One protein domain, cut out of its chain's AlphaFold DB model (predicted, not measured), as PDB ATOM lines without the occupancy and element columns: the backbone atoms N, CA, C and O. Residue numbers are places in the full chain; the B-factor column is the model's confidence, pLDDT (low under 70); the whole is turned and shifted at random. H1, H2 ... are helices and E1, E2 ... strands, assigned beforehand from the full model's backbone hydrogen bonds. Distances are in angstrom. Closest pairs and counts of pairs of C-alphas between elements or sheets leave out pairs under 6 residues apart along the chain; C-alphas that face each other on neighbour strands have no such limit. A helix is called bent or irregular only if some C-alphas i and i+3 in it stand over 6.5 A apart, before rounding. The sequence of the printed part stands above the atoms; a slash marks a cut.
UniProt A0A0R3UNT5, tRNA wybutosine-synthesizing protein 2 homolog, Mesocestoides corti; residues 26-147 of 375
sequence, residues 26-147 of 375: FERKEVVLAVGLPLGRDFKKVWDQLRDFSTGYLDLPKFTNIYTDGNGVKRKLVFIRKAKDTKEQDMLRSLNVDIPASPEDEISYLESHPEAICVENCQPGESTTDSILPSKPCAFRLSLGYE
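This is residues 26 to 147 of the 375 residues of the protein "tRNA wybutosine-synthesizing protein 2 homolog" of Mesocestoides corti (UniProt A0A0R3UNT5). A strongly twisted sheet of four antiparallel strands, E2 E3 E1 E6, curls like part of a barrel, with H3 packed over E6 and H1 beside E1 and E3. The small hairpin E4 and E5 adjoins E1 and E6 through E5, and H2 lies off the sheet near H1. The 122 printed residues hold E1 H1 E2 E3 H2 H3 E4 E5 E6 in this order, a mixed class, compact with a radius of gyration of the C-alphas of 13.9 A and spans of 36 by 33 by 27 A.

E1, residues 28 to 38, starts at C-alpha 28 (75.650, 135.602, 140.905), is 29.8 A long and bends by 51 degrees at residue 31. E6 is 138 to 144, 17.8 A, ending at C-alpha 144 (80.454, 135.541, 138.660); E3 is 74 to 80, 18.7 A; E2 is 66 to 68. H1 is 43 to 53, 15.3 A, irregular, but only just: C-alphas 49 and 52 are 6.6 A apart. H2 is 86 to 94, H3 103 to 112, E4 122 to 124, E5 132 to 134.

N 30 and O 142 of E1 and E6 are 2.9 A apart, N 35 and O 78 of E1 and E3 3.0 A, N 67 and O 75 of hairpin E2 and E3 3.0 A, N 123 and O 133 of hairpin E4 and E5 2.8 A, each within hydrogen-bond range. E1, H1, E2 form a split strand-helix-strand unit, two strands running the same way with E3 between them, its crossover right-handed. H3 is over E6, at a height over the sheet of 8.1 A, slantwise at 39 degrees on the local plane; C-alphas 106 and 139 are closest, 5.7 A. H1 is on the sheet, 7.2 A high, over none of its strands, but only just: 2 of its C-alphas fall on E1. H1 and H2 are close but not clearly touching, C-alphas 50 and 92 closest at 8.0 A, with a shallow tilt of 11 degrees, opposite ways. Every O i to N i+4 pair is within hydrogen-bond range in H2 and H3; H1 has 5 of 7.

C-alphas 26 and 72 are farthest apart, 39.7 A. The printed part has no cut; the link from H1 to E2 is long. Residues 118 to 131 are under 70 in pLDDT.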
ATOM      1  N   PHE A  26      77.670 141.731 143.370       94.69
ATOM      2  CA  PHE A  26      78.163 141.172 142.112       94.69
ATOM      3  C   PHE A  26      78.066 139.649 142.061       94.69
ATOM      4  O   PHE A  26      78.149 139.085 140.969       94.69
ATOM      5  N   GLU A  27      77.906 138.994 143.213       93.94
ATOM      6  CA  GLU A  27      77.872 137.543 143.314       93.94
ATOM      7  C   GLU A  27      76.595 137.007 142.674       93.94
ATOM      8  O   GLU A  27      75.477 137.231 143.142       93.94
ATOM      9  N   ARG A  28      76.760 136.279 141.572       90.88
ATOM     10  CA  ARG A  28      75.650 135.602 140.905       90.88
ATOM     11  C   ARG A  28      76.130 134.372 140.161       90.88
ATOM     12  O   ARG A  28      77.213 134.356 139.582       90.88
ATOM     13  N   LYS A  29      75.290 133.341 140.139       90.19
ATOM     14  CA  LYS A  29      75.511 132.148 139.318       90.19
ATOM     15  C   LYS A  29      74.667 132.271 138.053       90.19
ATOM     16  O   LYS A  29      73.445 132.362 138.138       90.19
ATOM     17  N   GLU A  30      75.305 132.266 136.889       89.50
ATOM     18  CA  GLU A  30      74.627 132.329 135.591       89.50
ATOM     19  C   GLU A  30      74.876 131.047 134.797       89.50
ATOM     20  O   GLU A  30      75.990 130.524 134.755       89.50
ATOM     21  N   VAL A  31      73.824 130.529 134.161       90.38
ATOM     22  CA  VAL A  31      73.956 129.414 133.219       90.38
ATOM     23  C   VAL A  31      74.373 129.979 131.866       90.38
ATOM     24  O   VAL A  31      73.664 130.793 131.266       90.38
ATOM     25  N   VAL A  32      75.536 129.542 131.396       91.81
ATOM     26  CA  VAL A  32      76.129 129.891 130.104       91.81
ATOM     27  C   VAL A  32      76.335 128.627 129.274       91.81
ATOM     28  O   VAL A  32      76.291 127.515 129.794       91.81
ATOM     29  N   LEU A  33      76.571 128.793 127.975       92.25
ATOM     30  CA  LEU A  33      76.954 127.694 127.093       92.25
ATOM     31  C   LEU A  33      78.445 127.804 126.775       92.25
ATOM     32  O   LEU A  33      78.915 128.855 126.336       92.25
ATOM     33  N   ALA A  34      79.186 126.720 126.981       92.50
ATOM     34  CA  ALA A  34      80.516 126.548 126.419       92.50
ATOM     35  C   ALA A  34      80.372 125.932 125.023       92.50
ATOM     36  O   ALA A  34      79.788 124.861 124.875       92.50
ATOM     37  N   VAL A  35      80.897 126.608 124.001       93.50
ATOM     38  CA  VAL A  35      80.828 126.155 122.601       93.50
ATOM     39  C   VAL A  35      82.212 126.143 121.964       93.50
ATOM     40  O   VAL A  35      83.071 126.961 122.293       93.50
ATOM     41  N   GLY A  36      82.441 125.210 121.044       94.19
ATOM     42  CA  GLY A  36      83.706 125.049 120.341       94.19
ATOM     43  C   GLY A  36      83.796 125.895 119.082       94.19
ATOM     44  O   GLY A  36      83.207 125.576 118.046       94.19
ATOM     45  N   LEU A  37      84.618 126.933 119.132       94.62
ATOM     46  CA  LEU A  37      84.925 127.782 117.990       94.62
ATOM     47  C   LEU A  37      86.038 127.150 117.126       94.62
ATOM     48  O   LEU A  37      87.066 126.745 117.679       94.62
ATOM     49  N   PRO A  38      85.885 127.071 115.790       94.38
ATOM     50  CA  PRO A  38      86.873 126.450 114.917       94.38
ATOM     51  C   PRO A  38      88.127 127.316 114.810       94.38
ATOM     52  O   PRO A  38      88.060 128.539 114.668       94.38
ATOM     53  N   LEU A  39      89.290 126.673 114.846       92.19
ATOM     54  CA  LEU A  39      90.574 127.332 114.639       92.19
ATOM     55  C   LEU A  39      90.949 127.354 113.152       92.19
ATOM     56  O   LEU A  39      90.629 126.444 112.392       92.19
ATOM     57  N   GLY A  40      91.685 128.388 112.741       90.06
ATOM     58  CA  GLY A  40      92.171 128.545 111.370       90.06
ATOM     59  C   GLY A  40      91.440 129.648 110.606       90.06
ATOM     60  O   GLY A  40      91.140 130.701 111.165       90.06
ATOM     61  N   ARG A  41      91.196 129.426 109.308       88.25
ATOM     62  CA  ARG A  41      90.710 130.465 108.379       88.25
ATOM     63  C   ARG A  41      89.336 131.029 108.752       88.25
ATOM     64  O   ARG A  41      89.114 132.224 108.579       88.25
ATOM     65  N   ASP A  42      88.460 130.201 109.313       86.94
ATOM     66  CA  ASP A  42      87.083 130.595 109.628       86.94
ATOM     67  C   ASP A  42      86.923 131.250 111.006       86.94
ATOM     68  O   ASP A  42      85.869 131.821 111.280       86.94
ATOM     69  N   PHE A  43      87.961 131.234 111.855       90.12
ATOM     70  CA  PHE A  43      87.891 131.707 113.244       90.12
ATOM     71  C   PHE A  43      87.283 133.106 113.350       90.12
ATOM     72  O   PHE A  43      86.311 133.308 114.069       90.12
ATOM     73  N   LYS A  44      87.825 134.077 112.601       90.88
ATOM     74  CA  LYS A  44      87.392 135.479 112.691       90.88
ATOM     75  C   LYS A  44      85.949 135.660 112.218       90.88
ATOM     76  O   LYS A  44      85.181 136.352 112.872       90.88
ATOM     77  N   LYS A  45      85.582 134.998 111.115       92.31
ATOM     78  CA  LYS A  45      84.231 135.054 110.545       92.31
ATOM     79  C   LYS A  45      83.198 134.519 111.538       92.31
ATOM     80  O   LYS A  45      82.215 135.197 111.808       92.31
ATOM     81  N   VAL A  46      83.445 133.333 112.096       91.50
ATOM     82  CA  VAL A  46      82.530 132.699 113.057       91.50
ATOM     83  C   VAL A  46      82.512 133.469 114.381       91.50
ATOM     84  O   VAL A  46      81.448 133.659 114.961       91.50
ATOM     85  N   TRP A  47      83.659 133.979 114.840       90.94
ATOM     86  CA  TRP A  47      83.747 134.803 116.047       90.94
ATOM     87  C   TRP A  47      82.932 136.092 115.946       90.94
ATOM     88  O   TRP A  47      82.206 136.430 116.876       90.94
ATOM     89  N   ASP A  48      83.020 136.801 114.819       90.75
ATOM     90  CA  ASP A  48      82.257 138.031 114.619       90.75
ATOM     91  C   ASP A  48      80.742 137.754 114.575       90.75
ATOM     92  O   ASP A  48      79.980 138.537 115.133       90.75
ATOM     93  N   GLN A  49      80.312 136.609 114.027       90.31
ATOM     94  CA  GLN A  49      78.912 136.152 114.083       90.31
ATOM     95  C   GLN A  49      78.470 135.756 115.505       90.31
ATOM     96  O   GLN A  49      77.324 135.977 115.883       90.31
ATOM     97  N   LEU A  50      79.374 135.203 116.318       89.88
ATOM     98  CA  LEU A  50      79.092 134.844 117.712       89.88
ATOM     99  C   LEU A  50      79.004 136.045 118.661       89.88
ATOM    100  O   LEU A  50      78.528 135.879 119.785       89.88
ATOM    101  N   ARG A  51      79.424 137.251 118.254       86.56
ATOM    102  CA  ARG A  51      79.360 138.448 119.119       86.56
ATOM    103  C   ARG A  51      77.950 138.747 119.624       86.56
ATOM    104  O   ARG A  51      77.809 139.208 120.758       86.56
ATOM    105  N   ASP A  52      76.926 138.423 118.838       86.12
ATOM    106  CA  ASP A  52      75.516 138.584 119.220       86.12
ATOM    107  C   ASP A  52      75.123 137.690 120.411       86.12
ATOM    108  O   ASP A  52      74.198 138.002 121.169       86.12
ATOM    109  N   PHE A  53      75.878 136.610 120.633       90.06
ATOM    110  CA  PHE A  53      75.766 135.695 121.768       90.06
ATOM    111  C   PHE A  53      76.809 135.965 122.865       90.06
ATOM    112  O   PHE A  53      77.011 135.134 123.752       90.06
ATOM    113  N   SER A  54      77.477 137.121 122.851       85.31
ATOM    114  CA  SER A  54      78.424 137.478 123.910       85.31
ATOM    115  C   SER A  54      77.740 137.627 125.275       85.31
ATOM    116  O   SER A  54      76.572 138.007 125.392       85.31
ATOM    117  N   THR A  55      78.494 137.367 126.340       82.38
ATOM    118  CA  THR A  55      78.052 137.450 127.742       82.38
ATOM    119  C   THR A  55      78.039 138.885 128.294       82.38
ATOM    120  O   THR A  55      78.123 139.095 129.498       82.38
ATOM    121  N   GLY A  56      77.917 139.899 127.427       76.00
ATOM    122  CA  GLY A  56      77.736 141.292 127.853       76.00
ATOM    123  C   GLY A  56      78.997 141.993 128.370       76.00
ATOM    124  O   GLY A  56      78.899 142.782 129.307       76.00
ATOM    125  N   TYR A  57      80.151 141.748 127.735       79.38
ATOM    126  CA  TYR A  57      81.453 142.335 128.097       79.38
ATOM    127  C   TYR A  57      81.861 142.057 129.554       79.38
ATOM    128  O   TYR A  57      82.291 142.956 130.269       79.38
ATOM    129  N   LEU A  58      81.709 140.812 130.001       89.00
ATOM    130  CA  LEU A  58      82.286 140.339 131.260       89.00
ATOM    131  C   LEU A  58      83.698 139.789 131.021       89.00
ATOM    132  O   LEU A  58      83.963 139.193 129.975       89.00
ATOM    133  N   ASP A  59      84.589 139.966 131.995       89.19
ATOM    134  CA  ASP A  59      85.903 139.325 131.999       89.19
ATOM    135  C   ASP A  59      85.757 137.898 132.532       89.19
ATOM    136  O   ASP A  59      85.720 137.645 133.739       89.19
ATOM    137  N   LEU A  60      85.549 136.968 131.601       89.62
ATOM    138  CA  LEU A  60      85.312 135.563 131.906       89.62
ATOM    139  C   LEU A  60      86.616 134.754 131.867       89.62
ATOM    140  O   LEU A  60      87.527 135.093 131.101       89.62
ATOM    141  N   PRO A  61      86.688 133.634 132.612       87.56
ATOM    142  CA  PRO A  61      87.804 132.705 132.514       87.56
ATOM    143  C   PRO A  61      88.067 132.293 131.062       87.56
ATOM    144  O   PRO A  61      87.151 131.963 130.304       87.56
ATOM    145  N   LYS A  62      89.340 132.319 130.665       87.12
ATOM    146  CA  LYS A  62      89.754 131.983 129.303       87.12
ATOM    147  C   LYS A  62      90.094 130.505 129.223       87.12
ATOM    148  O   LYS A  62      90.946 130.021 129.958       87.12
ATOM    149  N   PHE A  63      89.512 129.819 128.250       88.44
ATOM    150  CA  PHE A  63      89.953 128.477 127.892       88.44
ATOM    151  C   PHE A  63      91.357 128.537 127.277       88.44
ATOM    152  O   PHE A  63      91.616 129.334 126.367       88.44
ATOM    153  N   THR A  64      92.274 127.705 127.761       86.75
ATOM    154  CA  THR A  64      93.633 127.561 127.212       86.75
ATOM    155  C   THR A  64      93.729 126.360 126.275       86.75
ATOM    156  O   THR A  64      94.393 126.436 125.241       86.75
ATOM    157  N   ASN A  65      92.980 125.298 126.580       87.12
ATOM    158  CA  ASN A  65      93.014 124.039 125.850       87.12
ATOM    159  C   ASN A  65      92.323 124.106 124.482       87.12
ATOM    160  O   ASN A  65      91.321 124.797 124.271       87.12
ATOM    161  N   ILE A  66      92.885 123.338 123.551       91.81
ATOM    162  CA  ILE A  66      92.353 123.087 122.214       91.81
ATOM    163  C   ILE A  66      91.976 121.612 122.163       91.81
ATOM    164  O   ILE A  66      92.759 120.764 122.591       91.81
ATOM    165  N   TYR A  67      90.813 121.305 121.607       91.25
ATOM    166  CA  TYR A  67      90.368 119.932 121.394       91.25
ATOM    167  C   TYR A  67      90.033 119.701 119.920       91.25
ATOM    168  O   TYR A  67      89.954 120.644 119.133       91.25
ATOM    169  N   THR A  68      89.872 118.440 119.537       92.88
ATOM    170  CA  THR A  68      89.445 118.051 118.190       92.88
ATOM    171  C   THR A  68      88.022 117.517 118.280       92.88
ATOM    172  O   THR A  68      87.759 116.648 119.110       92.88
ATOM    173  N   ASP A  69      87.113 118.051 117.464       90.62
ATOM    174  CA  ASP A  69      85.725 117.584 117.413       90.62
ATOM    175  C   ASP A  69      85.593 116.224 116.699       90.62
ATOM    176  O   ASP A  69      86.560 115.684 116.149       90.62
ATOM    177  N   GLY A  70      84.379 115.666 116.678       86.31
ATOM    178  CA  GLY A  70      84.092 114.394 116.002       86.31
ATOM    179  C   GLY A  70      84.325 114.407 114.482       86.31
ATOM    180  O   GLY A  70      84.447 113.343 113.881       86.31
ATOM    181  N   ASN A  71      84.442 115.589 113.869       88.31
ATOM    182  CA  ASN A  71      84.712 115.782 112.444       88.31
ATOM    183  C   ASN A  71      86.204 116.039 112.152       88.31
ATOM    184  O   ASN A  71      86.572 116.319 111.010       88.31
ATOM    185  N   GLY A  72      87.079 115.969 113.161       90.56
ATOM    186  CA  GLY A  72      88.516 116.207 113.010       90.56
ATOM    187  C   GLY A  72      88.925 117.686 113.008       90.56
ATOM    188  O   GLY A  72      90.083 118.000 112.718       90.56
ATOM    189  N   VAL A  73      88.019 118.613 113.335       92.38
ATOM    190  CA  VAL A  73      88.292 120.056 113.374       92.38
ATOM    191  C   VAL A  73      88.856 120.441 114.737       92.38
ATOM    192  O   VAL A  73      88.281 120.129 115.778       92.38
ATOM    193  N   LYS A  74      89.974 121.175 114.747       94.69
ATOM    194  CA  LYS A  74      90.535 121.750 115.977       94.69
ATOM    195  C   LYS A  74      89.697 122.937 116.439       94.69
ATOM    196  O   LYS A  74      89.484 123.880 115.672       94.69
ATOM    197  N   ARG A  75      89.281 122.920 117.700       94.44
ATOM    198  CA  ARG A  75      88.386 123.907 118.298       94.44
ATOM    199  C   ARG A  75      88.897 124.420 119.631       94.44
ATOM    200  O   ARG A  75      89.606 123.728 120.359       94.44
ATOM    201  N   LYS A  76      88.506 125.650 119.945       93.56
ATOM    202  CA  LYS A  76      88.744 126.296 121.231       93.56
ATOM    203  C   LYS A  76      87.407 126.659 121.860       93.56
ATOM    204  O   LYS A  76      86.568 127.260 121.192       93.56
ATOM    205  N   LEU A  77      87.221 126.298 123.125       92.88
ATOM    206  CA  LEU A  77      86.004 126.646 123.844       92.88
ATOM    207  C   LEU A  77      85.929 128.148 124.113       92.88
ATOM    208  O   LEU A  77      86.942 128.809 124.356       92.88
ATOM    209  N   VAL A  78      84.709 128.668 124.063       92.94
ATOM    210  CA  VAL A  78      84.349 130.034 124.438       92.94
ATOM    211  C   VAL A  78      82.994 130.013 125.139       92.94
ATOM    212  O   VAL A  78      82.147 129.177 124.825       92.94
ATOM    213  N   PHE A  79      82.787 130.927 126.086       92.88
ATOM    214  CA  PHE A  79      81.486 131.102 126.724       92.88
ATOM    215  C   PHE A  79      80.592 132.023 125.899       92.88
ATOM    216  O   PHE A  79      81.021 133.096 125.467       92.88
ATOM    217  N   ILE A  80      79.336 131.621 125.745       93.25
ATOM    218  CA  ILE A  80      78.268 132.419 125.153       93.25
ATOM    219  C   ILE A  80      77.045 132.423 126.076       93.25
ATOM    220  O   ILE A  80      76.852 131.519 126.895       93.25
ATOM    221  N   ARG A  81      76.193 133.443 125.948       92.81
ATOM    222  CA  ARG A  81      74.883 133.444 126.615       92.81
ATOM    223  C   ARG A  81      73.963 132.388 125.997       92.81
ATOM    224  O   ARG A  81      74.120 132.017 124.834       92.81
ATOM    225  N   LYS A  82      72.934 131.986 126.743       90.12
ATOM    226  CA  LYS A  82      71.836 131.191 126.187       90.12
ATOM    227  C   LYS A  82      71.112 131.940 125.059       90.12
ATOM    228  O   LYS A  82      70.974 133.172 125.101       90.12
ATOM    229  N   ALA A  83      70.672 131.189 124.052       88.69
ATOM    230  CA  ALA A  83      69.769 131.690 123.021       88.69
ATOM    231  C   ALA A  83      68.414 132.041 123.656       88.69
ATOM    232  O   ALA A  83      67.953 131.348 124.564       88.69
ATOM    233  N   LYS A  84      67.805 133.144 123.221       87.25
ATOM    234  CA  LYS A  84      66.563 133.681 123.802       87.25
ATOM    235  C   LYS A  84      65.309 133.064 123.197       87.25
ATOM    236  O   LYS A  84      64.291 132.976 123.875       87.25
ATOM    237  N   ASP A  85      65.383 132.684 121.928       88.06
ATOM    238  CA  ASP A  85      64.264 132.181 121.144       88.06
ATOM    239  C   ASP A  85      64.737 131.151 120.103       88.06
ATOM    240  O   ASP A  85      65.936 130.935 119.902       88.06
ATOM    241  N   THR A  86      63.777 130.513 119.429       88.19
ATOM    242  CA  THR A  86      64.034 129.499 118.395       88.19
ATOM    243  C   THR A  86      64.849 130.051 117.224       88.19
ATOM    244  O   THR A  86      65.677 129.344 116.659       88.19
ATOM    245  N   LYS A  87      64.689 131.335 116.884       90.19
ATOM    246  CA  LYS A  87      65.419 131.963 115.777       90.19
ATOM    247  C   LYS A  87      66.911 132.078 116.093       90.19
ATOM    248  O   LYS A  87      67.745 131.805 115.233       90.19
ATOM    249  N   GLU A  88      67.257 132.472 117.314       91.19
ATOM    250  CA  GLU A  88      68.644 132.492 117.778       91.19
ATOM    251  C   GLU A  88      69.236 131.080 117.892       91.19
ATOM    252  O   GLU A  88      70.409 130.893 117.568       91.19
ATOM    253  N   GLN A  89      68.443 130.085 118.303       87.38
ATOM    254  CA  GLN A  89      68.874 128.681 118.326       87.38
ATOM    255  C   GLN A  89      69.216 128.173 116.920       87.38
ATOM    256  O   GLN A  89      70.297 127.618 116.715       87.38
ATOM    257  N   ASP A  90      68.342 128.412 115.940       88.94
ATOM    258  CA  ASP A  90      68.571 128.032 114.543       88.94
ATOM    259  C   ASP A  90      69.781 128.764 113.952       88.94
ATOM    260  O   ASP A  90      70.605 128.166 113.256       88.94
ATOM    261  N   MET A  91      69.943 130.049 114.290       90.19
ATOM    262  CA  MET A  91      71.121 130.820 113.904       90.19
ATOM    263  C   MET A  91      72.393 130.185 114.464       90.19
ATOM    264  O   MET A  91      73.319 129.943 113.693       90.19
ATOM    265  N   LEU A  92      72.436 129.857 115.759       89.94
ATOM    266  CA  LEU A  92      73.600 129.233 116.391       89.94
ATOM    267  C   LEU A  92      73.932 127.873 115.756       89.94
ATOM    268  O   LEU A  92      75.096 127.618 115.460       89.94
ATOM    269  N   ARG A  93      72.919 127.039 115.478       88.12
ATOM    270  CA  ARG A  93      73.071 125.731 114.810       88.12
ATOM    271  C   ARG A  93      73.558 125.846 113.361       88.12
ATOM    272  O   ARG A  93      74.188 124.923 112.857       88.12
ATOM    273  N   SER A  94      73.281 126.967 112.690       90.25
ATOM    274  CA  SER A  94      73.769 127.232 111.330       90.25
ATOM    275  C   SER A  94      75.242 127.662 111.275       90.25
ATOM    276  O   SER A  94      75.865 127.609 110.211       90.25
ATOM    277  N   LEU A  95      75.811 128.104 112.404       90.81
ATOM    278  CA  LEU A  95      77.219 128.477 112.497       90.81
ATOM    279  C   LEU A  95      78.095 127.221 112.569       90.81
ATOM    280  O   LEU A  95      77.703 126.197 113.116       90.81
ATOM    281  N   ASN A  96      79.333 127.313 112.077       90.94
ATOM    282  CA  ASN A  96      80.324 126.241 112.224       90.94
ATOM    283  C   ASN A  96      80.899 126.206 113.654       90.94
ATOM    284  O   ASN A  96      82.104 126.351 113.858       90.94
ATOM    285  N   VAL A  97      80.044 126.051 114.656       92.81
ATOM    286  CA  VAL A  97      80.393 125.956 116.076       92.81
ATOM    287  C   VAL A  97      80.013 124.577 116.592       92.81
ATOM    288  O   VAL A  97      79.027 123.995 116.158       92.81
ATOM    289  N   ASP A  98      80.815 124.045 117.502       92.75
ATOM    290  CA  ASP A  98      80.514 122.783 118.169       92.75
ATOM    291  C   ASP A  98      79.694 123.084 119.421       92.75
ATOM    292  O   ASP A  98      80.138 123.821 120.305       92.75
ATOM    293  N   ILE A  99      78.465 122.585 119.441       90.44
ATOM    294  CA  ILE A  99      77.462 122.842 120.473       90.44
ATOM    295  C   ILE A  99      77.166 121.550 121.236       90.44
ATOM    296  O   ILE A  99      77.382 120.464 120.694       90.44
ATOM    297  N   PRO A 100      76.665 121.643 122.478       87.31
ATOM    298  CA  PRO A 100      76.220 120.462 123.211       87.31
ATOM    299  C   PRO A 100      75.159 119.686 122.419       87.31
ATOM    300  O   PRO A 100      74.426 120.275 121.623       87.31
ATOM    301  N   ALA A 101      75.064 118.372 122.635       83.69
ATOM    302  CA  ALA A 101      74.126 117.519 121.898       83.69
ATOM    303  C   ALA A 101      72.655 117.863 122.201       83.69
ATOM    304  O   ALA A 101      71.834 117.882 121.285       83.69
ATOM    305  N   SER A 102      72.360 118.189 123.464       85.38
ATOM    306  CA  SER A 102      71.039 118.626 123.934       85.38
ATOM    307  C   SER A 102      71.169 119.864 124.838       85.38
ATOM    308  O   SER A 102      71.011 119.758 126.057       85.38
ATOM    309  N   PRO A 103      71.472 121.055 124.283       85.88
ATOM    310  CA  PRO A 103      71.712 122.263 125.075       85.88
ATOM    311  C   PRO A 103      70.521 122.642 125.957       85.88
ATOM    312  O   PRO A 103      70.705 123.112 127.076       85.88
ATOM    313  N   GLU A 104      69.298 122.445 125.465       87.00
ATOM    314  CA  GLU A 104      68.071 122.795 126.179       87.00
ATOM    315  C   GLU A 104      67.841 121.893 127.401       87.00
ATOM    316  O   GLU A 104      67.482 122.394 128.469       87.00
ATOM    317  N   ASP A 105      68.118 120.592 127.275       87.38
ATOM    318  CA  ASP A 105      68.007 119.633 128.379       87.38
ATOM    319  C   ASP A 105      69.073 119.901 129.448       87.38
ATOM    320  O   ASP A 105      68.767 119.914 130.642       87.38
ATOM    321  N   GLU A 106      70.314 120.188 129.035       89.06
ATOM    322  CA  GLU A 106      71.404 120.536 129.953       89.06
ATOM    323  C   GLU A 106      71.128 121.850 130.704       89.06
ATOM    324  O   GLU A 106      71.343 121.932 131.916       89.06
ATOM    325  N   ILE A 107      70.609 122.876 130.014       88.44
ATOM    326  CA  ILE A 107      70.199 124.142 130.641       88.44
ATOM    327  C   ILE A 107      69.066 123.892 131.643       88.44
ATOM    328  O   ILE A 107      69.164 124.342 132.782       88.44
ATOM    329  N   SER A 108      68.024 123.153 131.248       89.38
ATOM    330  CA  SER A 108      66.876 122.824 132.106       89.38
ATOM    331  C   SER A 108      67.295 122.030 133.351       89.38
ATOM    332  O   SER A 108      66.845 122.295 134.473       89.38
ATOM    333  N   TYR A 109      68.233 121.092 133.192       89.12
ATOM    334  CA  TYR A 109      68.827 120.359 134.304       89.12
ATOM    335  C   TYR A 109      69.552 121.293 135.278       89.12
ATOM    336  O   TYR A 109      69.296 121.242 136.482       89.12
ATOM    337  N   LEU A 110      70.414 122.184 134.776       88.56
ATOM    338  CA  LEU A 110      71.110 123.146 135.628       88.56
ATOM    339  C   LEU A 110      70.117 124.073 136.328       88.56
ATOM    340  O   LEU A 110      70.218 124.253 137.539       88.56
ATOM    341  N   GLU A 111      69.136 124.622 135.617       88.00
ATOM    342  CA  GLU A 111      68.114 125.509 136.187       88.00
ATOM    343  C   GLU A 111      67.293 124.822 137.297       88.00
ATOM    344  O   GLU A 111      67.005 125.459 138.310       88.00
ATOM    345  N   SER A 112      67.003 123.522 137.173       89.75
ATOM    346  CA  SER A 112      66.301 122.734 138.203       89.75
ATOM    347  C   SER A 112      67.184 122.254 139.365       89.75
ATOM    348  O   SER A 112      66.654 121.925 140.427       89.75
ATOM    349  N   HIS A 113      68.512 122.245 139.213       87.31
ATOM    350  CA  HIS A 113      69.467 121.794 140.233       87.31
ATOM    351  C   HIS A 113      70.465 122.910 140.580       87.31
ATOM    352  O   HIS A 113      71.565 122.919 140.029       87.31
ATOM    353  N   PRO A 114      70.145 123.850 141.494       83.56
ATOM    354  CA  PRO A 114      70.953 125.050 141.779       83.56
ATOM    355  C   PRO A 114      72.420 124.814 142.178       83.56
ATOM    356  O   PRO A 114      73.270 125.674 141.938       83.56
ATOM    357  N   GLU A 115      72.729 123.644 142.736       82.56
ATOM    358  CA  GLU A 115      74.089 123.272 143.154       82.56
ATOM    359  C   GLU A 115      74.882 122.508 142.082       82.56
ATOM    360  O   GLU A 115      76.076 122.263 142.245       82.56
ATOM    361  N   ALA A 116      74.260 122.147 140.955       80.75
ATOM    362  CA  ALA A 116      74.951 121.464 139.866       80.75
ATOM    363  C   ALA A 116      75.853 122.431 139.071       80.75
ATOM    364  O   ALA A 116      75.448 123.545 138.737       80.75
ATOM    365  N   ILE A 117      77.073 122.000 138.734       75.44
ATOM    366  CA  ILE A 117      78.040 122.772 137.921       75.44
ATOM    367  C   ILE A 117      78.150 122.221 136.482       75.44
ATOM    368  O   ILE A 117      78.532 122.956 135.575       75.44
ATOM    369  N   CYS A 118      77.695 120.977 136.266       67.44
ATOM    370  CA  CYS A 118      77.988 120.088 135.128       67.44
ATOM    371  C   CYS A 118      79.423 119.523 135.205       67.44
ATOM    372  O   CYS A 118      80.397 120.239 134.997       67.44
ATOM    373  N   VAL A 119      79.567 118.244 135.584       59.81
ATOM    374  CA  VAL A 119      80.862 117.644 135.996       59.81
ATOM    375  C   VAL A 119      81.464 116.716 134.932       59.81
ATOM    376  O   VAL A 119      82.672 116.497 134.930       59.81
ATOM    377  N   GLU A 120      80.672 116.208 133.984       58.28
ATOM    378  CA  GLU A 120      81.111 115.109 133.103       58.28
ATOM    379  C   GLU A 120      82.228 115.480 132.111       58.28
ATOM    380  O   GLU A 120      82.868 114.598 131.546       58.28
ATOM    381  N   ASN A 121      82.526 116.770 131.926       63.41
ATOM    382  CA  ASN A 121      83.556 117.238 130.997       63.41
ATOM    383  C   ASN A 121      84.336 118.421 131.567       63.41
ATOM    384  O   ASN A 121      84.455 119.434 130.898       63.41
ATOM    385  N   CYS A 122      84.820 118.339 132.800       58.31
ATOM    386  CA  CYS A 122      85.413 119.473 133.504       58.31
ATOM    387  C   CYS A 122      86.893 119.225 133.850       58.31
ATOM    388  O   CYS A 122      87.250 118.149 134.323       58.31
ATOM    389  N   GLN A 123      87.761 120.213 133.612       60.16
ATOM    390  CA  GLN A 123      89.194 120.178 133.938       60.16
ATOM    391  C   GLN A 123      89.578 121.335 134.881       60.16
ATOM    392  O   GLN A 123      88.959 122.403 134.820       60.16
ATOM    393  N   PRO A 124      90.599 121.163 135.746       54.81
ATOM    394  CA  PRO A 124      91.111 122.251 136.580       54.81
ATOM    395  C   PRO A 124      91.676 123.393 135.719       54.81
ATOM    396  O   PRO A 124      92.418 123.137 134.770       54.81
ATOM    397  N   GLY A 125      91.338 124.647 136.040       52.81
ATOM    398  CA  GLY A 125      91.940 125.825 135.409       52.81
ATOM    399  C   GLY A 125      93.380 126.079 135.878       52.81
ATOM    400  O   GLY A 125      93.742 125.749 137.002       52.81
ATOM    401  N   GLU A 126      94.207 126.686 135.019       46.91
ATOM    402  CA  GLU A 126      95.619 127.010 135.316       46.91
ATOM    403  C   GLU A 126      95.793 128.274 136.186       46.91
ATOM    404  O   GLU A 126      96.874 128.510 136.725       46.91
ATOM    405  N   SER A 127      94.756 129.107 136.339       42.78
ATOM    406  CA  SER A 127      94.811 130.337 137.140       42.78
ATOM    407  C   SER A 127      94.332 130.093 138.568       42.78
ATOM    408  O   SER A 127      93.251 129.554 138.770       42.78
ATOM    409  N   THR A 128      95.127 130.533 139.543       41.44
ATOM    410  CA  THR A 128      94.919 130.423 140.995       41.44
ATOM    411  C   THR A 128      93.568 130.972 141.466       41.44
ATOM    412  O   THR A 128      93.483 132.120 141.879       41.44
ATOM    413  N   THR A 129      92.540 130.134 141.387       41.03
ATOM    414  CA  THR A 129      91.275 130.092 142.140       41.03
ATOM    415  C   THR A 129      90.526 128.863 141.622       41.03
ATOM    416  O   THR A 129      90.693 128.516 140.457       41.03
ATOM    417  N   ASP A 130      89.716 128.205 142.448       46.19
ATOM    418  CA  ASP A 130      89.053 126.904 142.223       46.19
ATOM    419  C   ASP A 130      88.049 126.814 141.036       46.19
ATOM    420  O   ASP A 130      87.061 126.081 141.087       46.19
ATOM    421  N   SER A 131      88.251 127.545 139.937       60.81
ATOM    422  CA  SER A 131      87.383 127.515 138.763       60.81
ATOM    423  C   SER A 131      87.696 126.301 137.890       60.81
ATOM    424  O   SER A 131      88.579 126.318 137.028       60.81
ATOM    425  N   ILE A 132      86.943 125.234 138.116       76.12
ATOM    426  CA  ILE A 132      86.818 124.111 137.193       76.12
ATOM    427  C   ILE A 132      86.166 124.631 135.900       76.12
ATOM    428  O   ILE A 132      85.111 125.258 135.963       76.12
ATOM    429  N   LEU A 133      86.779 124.393 134.738       85.00
ATOM    430  CA  LEU A 133      86.249 124.813 133.435       85.00
ATOM    431  C   LEU A 133      85.884 123.608 132.568       85.00
ATOM    432  O   LEU A 133      86.547 122.571 132.655       85.00
ATOM    433  N   PRO A 134      84.880 123.729 131.683       86.94
ATOM    434  CA  PRO A 134      84.556 122.645 130.777       86.94
ATOM    435  C   PRO A 134      85.679 122.394 129.753       86.94
ATOM    436  O   PRO A 134      86.365 123.306 129.300       86.94
ATOM    437  N   SER A 135      85.867 121.135 129.375       86.25
ATOM    438  CA  SER A 135      86.821 120.644 128.378       86.25
ATOM    439  C   SER A 135      86.149 120.230 127.067       86.25
ATOM    440  O   SER A 135      86.841 119.925 126.097       86.25
ATOM    441  N   LYS A 136      84.812 120.201 127.031       88.25
ATOM    442  CA  LYS A 136      83.979 119.972 125.839       88.25
ATOM    443  C   LYS A 136      82.766 120.913 125.856       88.25
ATOM    444  O   LYS A 136      82.500 121.493 126.909       88.25
ATOM    445  N   PRO A 137      82.039 121.074 124.736       91.19
ATOM    446  CA  PRO A 137      80.810 121.858 124.728       91.19
ATOM    447  C   PRO A 137      79.782 121.309 125.719       91.19
ATOM    448  O   PRO A 137      79.484 120.116 125.696       91.19
ATOM    449  N   CYS A 138      79.258 122.178 126.580       90.88
ATOM    450  CA  CYS A 138      78.176 121.870 127.519       90.88
ATOM    451  C   CYS A 138      77.481 123.156 127.996       90.88
ATOM    452  O   CYS A 138      78.007 124.265 127.832       90.88
ATOM    453  N   ALA A 139      76.319 123.019 128.630       91.00
ATOM    454  CA  ALA A 139      75.819 124.038 129.541       91.00
ATOM    455  C   ALA A 139      76.639 124.021 130.837       91.00
ATOM    456  O   ALA A 139      76.971 122.966 131.381       91.00
ATOM    457  N   PHE A 140      76.970 125.208 131.335       90.12
ATOM    458  CA  PHE A 140      77.861 125.383 132.471       90.12
ATOM    459  C   PHE A 140      77.329 126.463 133.409       90.12
ATOM    460  O   PHE A 140      76.902 127.532 132.962       90.12
ATOM    461  N   ARG A 141      77.371 126.203 134.719       90.19
ATOM    462  CA  ARG A 141      77.027 127.207 135.731       90.19
ATOM    463  C   ARG A 141      78.273 127.988 136.121       90.19
ATOM    464  O   ARG A 141      79.103 127.522 136.897       90.19
ATOM    465  N   LEU A 142      78.363 129.205 135.605       89.25
ATOM    466  CA  LEU A 142      79.452 130.118 135.887       89.25
ATOM    467  C   LEU A 142      79.139 130.931 137.145       89.25
ATOM    468  O   LEU A 142      78.099 131.583 137.227       89.25
ATOM    469  N   SER A 143      80.048 130.894 138.117       89.62
ATOM    470  CA  SER A 143      80.005 131.803 139.264       89.62
ATOM    471  C   SER A 143      80.698 133.098 138.867       89.62
ATOM    472  O   SER A 143      81.862 133.074 138.473       89.62
ATOM    473  N   LEU A 144      79.957 134.200 138.918       91.62
ATOM    474  CA  LEU A 144      80.454 135.541 138.660       91.62
ATOM    475  C   LEU A 144      80.589 136.279 139.988       91.62
ATOM    476  O   LEU A 144      79.667 136.239 140.804       91.62
ATOM    477  N   GLY A 145      81.704 136.972 140.169       94.56
ATOM    478  CA  GLY A 145      81.941 137.893 141.270       94.56
ATOM    479  C   GLY A 145      82.464 139.230 140.764       94.56
ATOM    480  O   GLY A 145      82.520 139.492 139.558       94.56
ATOM    481  N   TYR A 146      82.833 140.110 141.696       95.56
ATOM    482  CA  TYR A 146      83.260 141.476 141.395       95.56
ATOM    483  C   TYR A 146      84.353 141.519 140.325       95.56
ATOM    484  O   TYR A 146      84.279 142.337 139.413       95.56
ATOM    485  N   GLU A 147      85.344 140.630 140.394       93.38
ATOM    486  CA  GLU A 147      86.459 140.457 139.459       93.38
ATOM    487  C   GLU A 147      86.030 140.364 137.991       93.38
ATOM    488  O   GLU A 147      86.676 140.991 137.154       93.38
TER     489      GLU A 147